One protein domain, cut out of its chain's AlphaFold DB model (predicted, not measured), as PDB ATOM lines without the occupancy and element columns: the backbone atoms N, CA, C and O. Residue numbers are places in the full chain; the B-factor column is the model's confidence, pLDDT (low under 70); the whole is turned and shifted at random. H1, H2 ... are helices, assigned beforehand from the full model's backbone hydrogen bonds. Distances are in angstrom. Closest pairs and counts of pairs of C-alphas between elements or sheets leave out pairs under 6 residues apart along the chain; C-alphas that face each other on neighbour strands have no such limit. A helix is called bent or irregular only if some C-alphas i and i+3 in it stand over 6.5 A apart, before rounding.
ATOM      1  N   GLU A  11     -56.304 -32.827 -45.262       92.00
ATOM      2  CA  GLU A  11     -55.451 -34.006 -45.456       92.00
ATOM      3  C   GLU A  11     -53.968 -33.620 -45.467       92.00
ATOM      4  O   GLU A  11     -53.144 -34.291 -44.840       92.00
ATOM      5  N   ILE A  12     -53.629 -32.501 -46.113       92.06
ATOM      6  CA  ILE A  12     -52.261 -31.968 -46.144       92.06
ATOM      7  C   ILE A  12     -51.804 -31.581 -44.731       92.06
ATOM      8  O   ILE A  12     -50.706 -31.957 -44.310       92.06
ATOM      9  N   LEU A  13     -52.645 -30.878 -43.965       94.94
ATOM     10  CA  LEU A  13     -52.340 -30.513 -42.578       94.94
ATOM     11  C   LEU A  13     -52.153 -31.745 -41.685       94.94
ATOM     12  O   LEU A  13     -51.224 -31.781 -40.875       94.94
ATOM     13  N   SER A  14     -52.986 -32.773 -41.861       95.50
ATOM     14  CA  SER A  14     -52.864 -34.042 -41.136       95.50
ATOM     15  C   SER A  14     -51.526 -34.739 -41.413       95.50
ATOM     16  O   SER A  14     -50.861 -35.199 -40.480       95.50
ATOM     17  N   LEU A  15     -51.066 -34.746 -42.672       96.81
ATOM     18  CA  LEU A  15     -49.763 -35.305 -43.050       96.81
ATOM     19  C   LEU A  15     -48.596 -34.565 -42.385       96.81
ATOM     20  O   LEU A  15     -47.685 -35.209 -41.860       96.81
ATOM     21  N   PHE A  16     -48.625 -33.230 -42.361       96.88
ATOM     22  CA  PHE A  16     -47.598 -32.449 -41.667       96.88
ATOM     23  C   PHE A  16     -47.609 -32.702 -40.162       96.88
ATOM     24  O   PHE A  16     -46.548 -32.902 -39.570       96.88
ATOM     25  N   GLN A  17     -48.790 -32.750 -39.545       96.75
ATOM     26  CA  GLN A  17     -48.904 -33.019 -38.116       96.75
ATOM     27  C   GLN A  17     -48.364 -34.409 -37.763       96.75
ATOM     28  O   GLN A  17     -47.651 -34.562 -36.772       96.75
ATOM     29  N   HIS A  18     -48.655 -35.413 -38.594       97.31
ATOM     30  CA  HIS A  18     -48.100 -36.753 -38.443       97.31
ATOM     31  C   HIS A  18     -46.570 -36.746 -38.554       97.31
ATOM     32  O   HIS A  18     -45.890 -37.283 -37.681       97.31
ATOM     33  N   ALA A  19     -46.022 -36.080 -39.575       97.56
ATOM     34  CA  ALA A  19     -44.579 -35.973 -39.766       97.56
ATOM     35  C   ALA A  19     -43.879 -35.289 -38.577       97.56
ATOM     36  O   ALA A  19     -42.830 -35.754 -38.142       97.56
ATOM     37  N   ILE A  20     -44.467 -34.226 -38.014       97.19
ATOM     38  CA  ILE A  20     -43.935 -33.543 -36.823       97.19
ATOM     39  C   ILE A  20     -43.878 -34.507 -35.633       97.19
ATOM     40  O   ILE A  20     -42.832 -34.640 -35.002       97.19
ATOM     41  N   VAL A  21     -44.968 -35.234 -35.364       98.00
ATOM     42  CA  VAL A  21     -45.025 -36.200 -34.256       98.00
ATOM     43  C   VAL A  21     -44.001 -37.324 -34.432       98.00
ATOM     44  O   VAL A  21     -43.364 -37.738 -33.461       98.00
ATOM     45  N   GLU A  22     -43.809 -37.824 -35.654       98.19
ATOM     46  CA  GLU A  22     -42.788 -38.839 -35.928       98.19
ATOM     47  C   GLU A  22     -41.364 -38.307 -35.731       98.19
ATOM     48  O   GLU A  22     -40.529 -39.003 -35.144       98.19
ATOM     49  N   LEU A  23     -41.085 -37.077 -36.168       96.81
ATOM     50  CA  LEU A  23     -39.788 -36.431 -35.963       96.81
ATOM     51  C   LEU A  23     -39.484 -36.236 -34.475       96.81
ATOM     52  O   LEU A  23     -38.394 -36.606 -34.029       96.81
ATOM     53  N   ASP A  24     -40.452 -35.742 -33.701       96.50
ATOM     54  CA  ASP A  24     -40.317 -35.566 -32.252       96.50
ATOM     55  C   ASP A  24     -40.028 -36.905 -31.559       96.50
ATOM     56  O   ASP A  24     -39.126 -37.006 -30.720       96.50
ATOM     57  N   ARG A  25     -40.728 -37.974 -31.968       97.62
ATOM     58  CA  ARG A  25     -40.503 -39.326 -31.439       97.62
ATOM     59  C   ARG A  25     -39.069 -39.797 -31.679       97.62
ATOM     60  O   ARG A  25     -38.422 -40.295 -30.756       97.62
ATOM     61  N   ILE A  26     -38.560 -39.627 -32.900       96.94
ATOM     62  CA  ILE A  26     -37.189 -40.009 -33.266       96.94
ATOM     63  C   ILE A  26     -36.169 -39.185 -32.471       96.94
ATOM     64  O   ILE A  26     -35.157 -39.720 -32.001       96.94
ATOM     65  N   GLU A  27     -36.413 -37.885 -32.300       95.44
ATOM     66  CA  GLU A  27     -35.516 -37.020 -31.539       95.44
ATOM     67  C   GLU A  27     -35.439 -37.448 -30.066       95.44
ATOM     68  O   GLU A  27     -34.343 -37.532 -29.492       95.44
ATOM     69  N   ASP A  28     -36.576 -37.781 -29.462       95.88
ATOM     70  CA  ASP A  28     -36.655 -38.239 -28.078       95.88
ATOM     71  C   ASP A  28     -36.021 -39.619 -27.875       95.88
ATOM     72  O   ASP A  28     -35.239 -39.809 -26.933       95.88
ATOM     73  N   GLU A  29     -36.254 -40.564 -28.789       97.19
ATOM     74  CA  GLU A  29     -35.562 -41.858 -28.806       97.19
ATOM     75  C   GLU A  29     -34.037 -41.657 -28.881       97.19
ATOM     76  O   GLU A  29     -33.286 -42.195 -28.054       97.19
ATOM     77  N   SER A  30     -33.568 -40.783 -29.780       95.25
ATOM     78  CA  SER A  30     -32.147 -40.442 -29.912       95.25
ATOM     79  C   SER A  30     -31.573 -39.828 -28.630       95.25
ATOM     80  O   SER A  30     -30.462 -40.175 -28.209       95.25
ATOM     81  N   LYS A  31     -32.312 -38.933 -27.960       95.88
ATOM     82  CA  LYS A  31     -31.906 -38.352 -26.667       95.88
ATOM     83  C   LYS A  31     -31.769 -39.432 -25.595       95.88
ATOM     84  O   LYS A  31     -30.781 -39.432 -24.850       95.88
ATOM     85  N   ILE A  32     -32.707 -40.375 -25.519       96.69
ATOM     86  CA  ILE A  32     -32.665 -41.484 -24.555       96.69
ATOM     87  C   ILE A  32     -31.430 -42.362 -24.791       96.69
ATOM     88  O   ILE A  32     -30.725 -42.715 -23.838       96.69
ATOM     89  N   GLU A  33     -31.123 -42.695 -26.043       97.31
ATOM     90  CA  GLU A  33     -29.947 -43.499 -26.382       97.31
ATOM     91  C   GLU A  33     -28.633 -42.773 -26.091       97.31
ATOM     92  O   GLU A  33     -27.757 -43.328 -25.414       97.31
ATOM     93  N   LYS A  34     -28.514 -41.503 -26.498       96.88
ATOM     94  CA  LYS A  34     -27.349 -40.657 -26.187       96.88
ATOM     95  C   LYS A  34     -27.096 -40.599 -24.682       96.88
ATOM     96  O   LYS A  34     -25.956 -40.757 -24.240       96.88
ATOM     97  N   LYS A  35     -28.153 -40.450 -23.876       97.56
ATOM     98  CA  LYS A  35     -28.064 -40.468 -22.409       97.56
ATOM     99  C   LYS A  35     -27.503 -41.791 -21.888       97.56
ATOM    100  O   LYS A  35     -26.580 -41.778 -21.071       97.56
ATOM    101  N   LYS A  36     -28.005 -42.932 -22.376       97.81
ATOM    102  CA  LYS A  36     -27.509 -44.267 -21.985       97.81
ATOM    103  C   LYS A  36     -26.023 -44.442 -22.315       97.81
ATOM    104  O   LYS A  36     -25.281 -44.984 -21.493       97.81
ATOM    105  N   ILE A  37     -25.580 -43.966 -23.480       97.25
ATOM    106  CA  ILE A  37     -24.172 -44.026 -23.902       97.25
ATOM    107  C   ILE A  37     -23.292 -43.202 -22.958       97.25
ATOM    108  O   ILE A  37     -22.325 -43.737 -22.414       97.25
ATOM    109  N   VAL A  38     -23.655 -41.942 -22.695       97.19
ATOM    110  CA  VAL A  38     -22.904 -41.052 -21.790       97.19
ATOM    111  C   VAL A  38     -22.791 -41.655 -20.386       97.19
ATOM    112  O   VAL A  38     -21.708 -41.675 -19.802       97.19
ATOM    113  N   GLN A  39     -23.882 -42.211 -19.854       96.81
ATOM    114  CA  GLN A  39     -23.885 -42.843 -18.531       96.81
ATOM    115  C   GLN A  39     -23.019 -44.105 -18.472       96.81
ATOM    116  O   GLN A  39     -22.289 -44.311 -17.499       96.81
ATOM    117  N   ARG A  40     -23.080 -44.956 -19.504       97.12
ATOM    118  CA  ARG A  40     -22.225 -46.146 -19.604       97.12
ATOM    119  C   ARG A  40     -20.753 -45.745 -19.660       97.12
ATOM    120  O   ARG A  40     -19.947 -46.310 -18.928       97.12
ATOM    121  N   PHE A  41     -20.431 -44.738 -20.466       96.31
ATOM    122  CA  PHE A  41     -19.072 -44.236 -20.617       96.31
ATOM    123  C   PHE A  41     -18.520 -43.662 -19.305       96.31
ATOM    124  O   PHE A  41     -17.410 -44.009 -18.905       96.31
ATOM    125  N   ALA A  42     -19.322 -42.893 -18.563       96.88
ATOM    126  CA  ALA A  42     -18.935 -42.384 -17.246       96.88
ATOM    127  C   ALA A  42     -18.618 -43.498 -16.238       96.88
ATOM    128  O   ALA A  42     -17.606 -43.422 -15.544       96.88
ATOM    129  N   LYS A  43     -19.425 -44.569 -16.200       96.50
ATOM    130  CA  LYS A  43     -19.154 -45.743 -15.348       96.50
ATOM    131  C   LYS A  43     -17.849 -46.447 -15.731       96.50
ATOM    132  O   LYS A  43     -17.128 -46.923 -14.859       96.50
ATOM    133  N   SER A  44     -17.531 -46.515 -17.025       96.62
ATOM    134  CA  SER A  44     -16.261 -47.077 -17.502       96.62
ATOM    135  C   SER A  44     -15.053 -46.209 -17.135       96.62
ATOM    136  O   SER A  44     -13.976 -46.753 -16.884       96.62
ATOM    137  N   LEU A  45     -15.221 -44.884 -17.079       96.12
ATOM    138  CA  LEU A  45     -14.173 -43.937 -16.686       96.12
ATOM    139  C   LEU A  45     -13.955 -43.859 -15.172       96.12
ATOM    140  O   LEU A  45     -12.825 -43.637 -14.752       96.12
ATOM    141  N   GLU A  46     -14.983 -44.102 -14.354       93.94
ATOM    142  CA  GLU A  46     -14.891 -44.078 -12.880       93.94
ATOM    143  C   GLU A  46     -13.799 -45.012 -12.326       93.94
ATOM    144  O   GLU A  46     -13.234 -44.756 -11.269       93.94
ATOM    145  N   ARG A  47     -13.457 -46.080 -13.057       91.88
ATOM    146  CA  ARG A  47     -12.381 -47.014 -12.681       91.88
ATOM    147  C   ARG A  47     -10.989 -46.600 -13.167       91.88
ATOM    148  O   ARG A  47     -10.021 -47.277 -12.840       91.88
ATOM    149  N   LYS A  48     -10.892 -45.561 -13.999       97.06
ATOM    150  CA  LYS A  48      -9.661 -45.167 -14.704       97.06
ATOM    151  C   LYS A  48      -9.155 -43.783 -14.313       97.06
ATOM    152  O   LYS A  48      -7.951 -43.565 -14.342       97.06
ATOM    153  N   ILE A  49     -10.053 -42.860 -13.970       95.31
ATOM    154  CA  ILE A  49      -9.720 -41.477 -13.617       95.31
ATOM    155  C   ILE A  49     -10.507 -41.025 -12.376       95.31
ATOM    156  O   ILE A  49     -11.561 -41.595 -12.083       95.31
ATOM    157  N   PRO A  50     -10.038 -39.994 -11.648       94.75
ATOM    158  CA  PRO A  50     -10.736 -39.477 -10.473       94.75
ATOM    159  C   PRO A  50     -12.175 -39.036 -10.778       94.75
ATOM    160  O   PRO A  50     -12.421 -38.306 -11.742       94.75
ATOM    161  N   THR A  51     -13.136 -39.412  -9.927       92.56
ATOM    162  CA  THR A  51     -14.581 -39.196 -10.146       92.56
ATOM    163  C   THR A  51     -14.956 -37.732 -10.410       92.56
ATOM    164  O   THR A  51     -15.826 -37.450 -11.232       92.56
ATOM    165  N   ASN A  52     -14.260 -36.786  -9.773       88.69
ATOM    166  CA  ASN A  52     -14.462 -35.341  -9.936       88.69
ATOM    167  C   ASN A  52     -13.975 -34.783 -11.292       88.69
ATOM    168  O   ASN A  52     -14.312 -33.647 -11.634       88.69
ATOM    169  N   THR A  53     -13.200 -35.559 -12.055       93.81
ATOM    170  CA  THR A  53     -12.689 -35.195 -13.389       93.81
ATOM    171  C   THR A  53     -13.482 -35.834 -14.526       93.81
ATOM    172  O   THR A  53     -13.500 -35.292 -15.630       93.81
ATOM    173  N   VAL A  54     -14.228 -36.911 -14.248       95.56
ATOM    174  CA  VAL A  54     -14.980 -37.685 -15.253       95.56
ATOM    175  C   VAL A  54     -15.879 -36.796 -16.111       95.56
ATOM    176  O   VAL A  54     -15.839 -36.877 -17.334       95.56
ATOM    177  N   ALA A  55     -16.668 -35.906 -15.503       95.06
ATOM    178  CA  ALA A  55     -17.568 -35.047 -16.270       95.06
ATOM    179  C   ALA A  55     -16.832 -34.044 -17.173       95.06
ATOM    180  O   ALA A  55     -17.366 -33.672 -18.212       95.06
ATOM    181  N   ILE A  56     -15.643 -33.577 -16.779       94.56
ATOM    182  CA  ILE A  56     -14.842 -32.654 -17.597       94.56
ATOM    183  C   ILE A  56     -14.261 -33.407 -18.786       94.56
ATOM    184  O   ILE A  56     -14.384 -32.945 -19.915       94.56
ATOM    185  N   GLU A  57     -13.701 -34.588 -18.534       97.19
ATOM    186  CA  GLU A  57     -13.080 -35.400 -19.575       97.19
ATOM    187  C   GLU A  57     -14.098 -35.792 -20.650       97.19
ATOM    188  O   GLU A  57     -13.853 -35.609 -21.837       97.19
ATOM    189  N   ILE A  58     -15.300 -36.221 -20.249       96.62
ATOM    190  CA  ILE A  58     -16.373 -36.545 -21.202       96.62
ATOM    191  C   ILE A  58     -16.769 -35.319 -22.034       96.62
ATOM    192  O   ILE A  58     -16.987 -35.448 -23.237       96.62
ATOM    193  N   VAL A  59     -16.861 -34.133 -21.423       96.81
ATOM    194  CA  VAL A  59     -17.190 -32.891 -22.145       96.81
ATOM    195  C   VAL A  59     -16.111 -32.545 -23.168       96.81
ATOM    196  O   VAL A  59     -16.451 -32.178 -24.290       96.81
ATOM    197  N   ASN A  60     -14.836 -32.691 -22.809       96.50
ATOM    198  CA  ASN A  60     -13.721 -32.407 -23.708       96.50
ATOM    199  C   ASN A  60     -13.688 -33.386 -24.888       96.50
ATOM    200  O   ASN A  60     -13.617 -32.955 -26.036       96.50
ATOM    201  N   GLN A  61     -13.809 -34.687 -24.615       97.19
ATOM    202  CA  GLN A  61     -13.722 -35.735 -25.637       97.19
ATOM    203  C   GLN A  61     -14.939 -35.771 -26.570       97.19
ATOM    204  O   GLN A  61     -14.820 -36.123 -27.740       97.19
ATOM    205  N   LEU A  62     -16.125 -35.400 -26.074       96.25
ATOM    206  CA  LEU A  62     -17.362 -35.374 -26.866       96.25
ATOM    207  C   LEU A  62     -17.728 -33.971 -27.372       96.25
ATOM    208  O   LEU A  62     -18.846 -33.766 -27.864       96.25
ATOM    209  N   ARG A  63     -16.808 -33.005 -27.277       93.06
ATOM    210  CA  ARG A  63     -17.029 -31.631 -27.737       93.06
ATOM    211  C   ARG A  63     -17.401 -31.626 -29.223       93.06
ATOM    212  O   ARG A  63     -16.780 -32.294 -30.041       93.06
ATOM    213  N   GLY A  64     -18.461 -30.895 -29.564       93.25
ATOM    214  CA  GLY A  64     -18.991 -30.817 -30.932       93.25
ATOM    215  C   GLY A  64     -19.838 -32.019 -31.372       93.25
ATOM    216  O   GLY A  64     -20.550 -31.917 -32.363       93.25
ATOM    217  N   ARG A  65     -19.826 -33.138 -30.633       96.00
ATOM    218  CA  ARG A  65     -20.702 -34.299 -30.892       96.00
ATOM    219  C   ARG A  65     -21.954 -34.276 -30.026       96.00
ATOM    220  O   ARG A  65     -23.040 -34.619 -30.482       96.00
ATOM    221  N   VAL A  66     -21.796 -33.882 -28.766       96.12
ATOM    222  CA  VAL A  66     -22.881 -33.771 -27.792       96.12
ATOM    223  C   VAL A  66     -22.730 -32.441 -27.065       96.12
ATOM    224  O   VAL A  66     -21.617 -32.026 -26.743       96.12
ATOM    225  N   SER A  67     -23.841 -31.749 -26.812       96.75
ATOM    226  CA  SER A  67     -23.780 -30.475 -26.099       96.75
ATOM    227  C   SER A  67     -23.284 -30.681 -24.664       96.75
ATOM    228  O   SER A  67     -23.678 -31.626 -23.972       96.75
ATOM    229  N   GLU A  68     -22.438 -29.765 -24.185       96.00
ATOM    230  CA  GLU A  68     -21.927 -29.808 -22.811       96.00
ATOM    231  C   GLU A  68     -23.076 -29.851 -21.793       96.00
ATOM    232  O   GLU A  68     -23.029 -30.598 -20.811       96.00
ATOM    233  N   ARG A  69     -24.132 -29.068 -22.046       95.81
ATOM    234  CA  ARG A  69     -25.326 -29.020 -21.199       95.81
ATOM    235  C   ARG A  69     -25.967 -30.402 -21.067       95.81
ATOM    236  O   ARG A  69     -26.205 -30.835 -19.941       95.81
ATOM    237  N   PHE A  70     -26.176 -31.100 -22.184       96.62
ATOM    238  CA  PHE A  70     -26.777 -32.433 -22.195       96.62
ATOM    239  C   PHE A  70     -25.932 -33.447 -21.415       96.62
ATOM    240  O   PHE A  70     -26.463 -34.194 -20.594       96.62
ATOM    241  N   ILE A  71     -24.606 -33.435 -21.598       96.06
ATOM    242  CA  ILE A  71     -23.693 -34.318 -20.855       96.06
ATOM    243  C   ILE A  71     -23.852 -34.092 -19.347       96.06
ATOM    244  O   ILE A  71     -24.052 -35.039 -18.588       96.06
ATOM    245  N   ARG A  72     -23.816 -32.834 -18.895       93.56
ATOM    246  CA  ARG A  72     -23.920 -32.499 -17.463       93.56
ATOM    247  C   ARG A  72     -25.286 -32.814 -16.859       93.56
ATOM    248  O   ARG A  72     -25.372 -33.040 -15.652       93.56
ATOM    249  N   GLU A  73     -26.338 -32.806 -17.664       94.44
ATOM    250  CA  GLU A  73     -27.685 -33.194 -17.252       94.44
ATOM    251  C   GLU A  73     -27.819 -34.714 -17.097       94.44
ATOM    252  O   GLU A  73     -28.417 -35.185 -16.132       94.44
ATOM    253  N   CYS A  74     -27.199 -35.480 -17.997       95.25
ATOM    254  CA  CYS A  74     -27.267 -36.941 -18.007       95.25
ATOM    255  C   CYS A  74     -26.466 -37.619 -16.887       95.25
ATOM    256  O   CYS A  74     -26.768 -38.764 -16.532       95.25
ATOM    257  N   LEU A  75     -25.431 -36.949 -16.377       94.56
ATOM    258  CA  LEU A  75     -24.535 -37.484 -15.355       94.56
ATOM    259  C   LEU A  75     -25.065 -37.254 -13.934       94.56
ATOM    260  O   LEU A  75     -25.586 -36.185 -13.602       94.56
ATOM    261  N   ASP A  76     -24.841 -38.246 -13.072       92.50
ATOM    262  CA  ASP A  76     -25.159 -38.173 -11.646       92.50
ATOM    263  C   ASP A  76     -24.350 -37.091 -10.927       92.50
ATOM    264  O   ASP A  76     -23.245 -36.716 -11.332       92.50
ATOM    265  N   GLN A  77     -24.878 -36.636  -9.789       88.88
ATOM    266  CA  GLN A  77     -24.259 -35.597  -8.967       88.88
ATOM    267  C   GLN A  77     -22.822 -35.937  -8.549       88.88
ATOM    268  O   GLN A  77     -21.996 -35.035  -8.467       88.88
ATOM    269  N   LYS A  78     -22.513 -37.224  -8.339       91.25
ATOM    270  CA  LYS A  78     -21.182 -37.686  -7.919       91.25
ATOM    271  C   LYS A  78     -20.069 -37.362  -8.922       91.25
ATOM    272  O   LYS A  78     -18.927 -37.204  -8.518       91.25
ATOM    273  N   TYR A  79     -20.400 -37.230 -10.207       89.12
ATOM    274  CA  TYR A  79     -19.437 -36.863 -11.253       89.12
ATOM    275  C   TYR A  79     -19.328 -35.347 -11.447       89.12
ATOM    276  O   TYR A  79     -18.478 -34.870 -12.199       89.12
ATOM    277  N   LYS A  80     -20.217 -34.568 -10.818       86.31
ATOM    278  CA  LYS A  80     -20.234 -33.111 -10.936       86.31
ATOM    279  C   LYS A  80     -19.277 -32.526  -9.910       86.31
ATOM    280  O   LYS A  80     -19.264 -32.923  -8.751       86.31
ATOM    281  N   GLN A  81     -18.508 -31.531 -10.334       79.75
ATOM    282  CA  GLN A  81     -17.650 -30.787  -9.422       79.75
ATOM    283  C   GLN A  81     -18.485 -30.130  -8.316       79.75
ATOM    284  O   GLN A  81     -19.455 -29.415  -8.590       79.75
ATOM    285  N   GLU A  82     -18.074 -30.344  -7.071       78.31
ATOM    286  CA  GLU A  82     -18.818 -29.940  -5.878       78.31
ATOM    287  C   GLU A  82     -19.086 -28.429  -5.821       78.31
ATOM    288  O   GLU A  82     -20.209 -27.994  -5.558       78.31
ATOM    289  N   HIS A  83     -18.095 -27.603  -6.173       76.38
ATOM    290  CA  HIS A  83     -18.260 -26.149  -6.188       76.38
ATOM    291  C   HIS A  83     -19.329 -25.691  -7.198       76.38
ATOM    292  O   HIS A  83     -20.100 -24.776  -6.911       76.38
ATOM    293  N   ARG A  84     -19.455 -26.361  -8.355       71.88
ATOM    294  CA  ARG A  84     -20.498 -26.047  -9.349       71.88
ATOM    295  C   ARG A  84     -21.886 -26.420  -8.845       71.88
ATOM    296  O   ARG A  84     -22.833 -25.662  -9.039       71.88
ATOM    297  N   VAL A  85     -21.995 -27.562  -8.170       74.56
ATOM    298  CA  VAL A  85     -23.231 -28.008  -7.518       74.56
ATOM    299  C   VAL A  85     -23.675 -27.008  -6.454       74.56
ATOM    300  O   VAL A  85     -24.839 -26.606  -6.425       74.56
ATOM    301  N   ASN A  86     -22.746 -26.579  -5.602       78.56
ATOM    302  CA  ASN A  86     -23.035 -25.650  -4.517       78.56
ATOM    303  C   ASN A  86     -23.427 -24.266  -5.047       78.56
ATOM    304  O   ASN A  86     -24.373 -23.668  -4.538       78.56
ATOM    305  N   ASN A  87     -22.793 -23.790  -6.121       81.25
ATOM    306  CA  ASN A  87     -23.174 -22.535  -6.769       81.25
ATOM    307  C   ASN A  87     -24.578 -22.604  -7.396       81.25
ATOM    308  O   ASN A  87     -25.377 -21.689  -7.192       81.25
ATOM    309  N   ALA A  88     -24.925 -23.705  -8.073       76.62
ATOM    310  CA  ALA A  88     -26.265 -23.897  -8.634       76.62
ATOM    311  C   ALA A  88     -27.353 -23.948  -7.542       76.62
ATOM    312  O   ALA A  88     -28.409 -23.326  -7.680       76.62
ATOM    313  N   LYS A  89     -27.084 -24.636  -6.421       80.38
ATOM    314  CA  LYS A  89     -27.985 -24.663  -5.254       80.38
ATOM    315  C   LYS A  89     -28.172 -23.270  -4.648       80.38
ATOM    316  O   LYS A  89     -29.310 -22.856  -4.437       80.38
ATOM    317  N   LYS A  90     -27.078 -22.525  -4.441       81.44
ATOM    318  CA  LYS A  90     -27.115 -21.136  -3.945       81.44
ATOM    319  C   LYS A  90     -27.950 -20.229  -4.854       81.44
ATOM    320  O   LYS A  90     -28.727 -19.419  -4.358       81.44
ATOM    321  N   GLN A  91     -27.837 -20.376  -6.174       75.56
ATOM    322  CA  GLN A  91     -28.630 -19.594  -7.123       75.56
ATOM    323  C   GLN A  91     -30.124 -19.941  -7.060       75.56
ATOM    324  O   GLN A  91     -30.958 -19.036  -7.064       75.56
ATOM    325  N   LYS A  92     -30.479 -21.229  -6.946       76.94
ATOM    326  CA  LYS A  92     -31.882 -21.654  -6.802       76.94
ATOM    327  C   LYS A  92     -32.510 -21.110  -5.516       76.94
ATOM    328  O   LYS A  92     -33.645 -20.649  -5.542       76.94
ATOM    329  N   GLN A  93     -31.753 -21.092  -4.421       74.31
ATOM    330  CA  GLN A  93     -32.213 -20.564  -3.137       74.31
ATOM    331  C   GLN A  93     -32.446 -19.045  -3.172       74.31
ATOM    332  O   GLN A  93     -33.438 -18.572  -2.629       74.31
ATOM    333  N   LYS A  94     -31.600 -18.284  -3.882       73.06
ATOM    334  CA  LYS A  94     -31.813 -16.840  -4.086       73.06
ATOM    335  C   LYS A  94     -33.067 -16.520  -4.905       73.06
ATOM    336  O   LYS A  94     -33.706 -15.517  -4.628       73.06
ATOM    337  N   ARG A  95     -33.427 -17.351  -5.891       67.12
ATOM    338  CA  ARG A  95     -34.649 -17.145  -6.695       67.12
ATOM    339  C   ARG A  95     -35.925 -17.449  -5.907       67.12
ATOM    340  O   ARG A  95     -36.902 -16.742  -6.081       67.12
ATOM    341  N   LEU A  96     -35.893 -18.448  -5.024       60.56
ATOM    342  CA  LEU A  96     -37.021 -18.785  -4.142       60.56
ATOM    343  C   LEU A  96     -37.251 -17.741  -3.036       60.56
ATOM    344  O   LEU A  96     -38.365 -17.597  -2.558       60.56
ATOM    345  N   ALA A  97     -36.210 -17.011  -2.631       60.00
ATOM    346  CA  ALA A  97     -36.305 -15.947  -1.628       60.00
ATOM    347  C   ALA A  97     -36.651 -14.564  -2.217       60.00
ATOM    348  O   ALA A  97     -36.783 -13.600  -1.468       60.00
ATOM    349  N   ALA A  98     -36.751 -14.454  -3.543       55.62
ATOM    350  CA  ALA A  98     -36.979 -13.205  -4.262       55.62
ATOM    351  C   ALA A  98     -38.214 -13.304  -5.168       55.62
ATOM    352  O   ALA A  98     -38.176 -12.839  -6.306       55.62
TER     353      ALA A  98
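AT A GLANCE: This is residues 11 to 98 of the 215 residues of an uncharacterized protein of Thaumarchaeota archaeon (UniProt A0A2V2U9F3). A long, straight helix, H1, ends in a small compact body where the short helices H2 and H3 pack on its last part and on each other, while its first part, residues 11 to 30, sticks out as a free arm. A second, shorter arm, residues 86 to 98 with most of H4, sticks out of the body too, and the two arms spread from it like the limbs of a V. The printed part has 88 residues, with four named helices in the order H1, H2, H3, H4 and no named strand; the class is all helix. The whole is only just loose, close to extended, with a radius of gyration of the C-alphas of 17.9 A, and its outline is flat, spanning 56 by 42 by 19 A.

IN THESE COORDINATES: H1, residues 11 to 45, begins with C-alpha 11 at (-55.451, -34.006, -45.456), ends with C-alpha 45 at (-14.173, -43.937, -16.686), and is 51.3 A long from first to last C-alpha. H2, residues 51 to 61, is 15.9 A long; it is irregular, with C-alphas 52 and 55 7.1 A apart. H3, residues 68 to 74, is 10.1 A long. H4, residues 82 to 96, is 21.4 A long and ends with C-alpha 96 at (-37.021, -18.785, -4.142).

HOW THE PARTS SIT: H1 touches H2 with its residues 38 to 45 alone; the closest C-alphas, those of Ala 42 and Val 54, are 6.5 A apart. Their lines stand at a steep tilt of 50 degrees, opposite ways. H1 touches H3 with its residues 35 to 39 alone, the closest C-alphas being those of Lys 35 and Cys 74, 5.7 A apart. These two helices are about perpendicular, at 80 degrees. H2 and H3 touch as well, with the C-alphas of Val 59 and Glu 68 closest at 5.7 A, at a steep tilt of 47 degrees, opposite ways. The helix packing is mostly crossed, with 0 of these 3 pairs at a shallow tilt. H4 touches no helix: it is apart from H1 and H3, and only just apart from H2, with their closest C-alphas 8.0 A from each other. In H1, H3 and H4 every O i to N i+4 pair is within hydrogen-bond range; in H2 it is 5 of 7.

THE WHOLE: The two C-alphas farthest apart, those of Glu 11 and Pro 50, are 57.0 A from each other. Without the stretches that stand free, residues 11 to 30 and 86 to 98, the body has 55 residues and spans 25 by 23 by 18 A. The printed part has no cut. The link from H1 to H2 is tight, those from H2 to H3 and from H3 to H4 are short, and no link is long. The mean pLDDT of the printed part is 90.9; that of H4 is 75, and residues 95 to 98 are under 70.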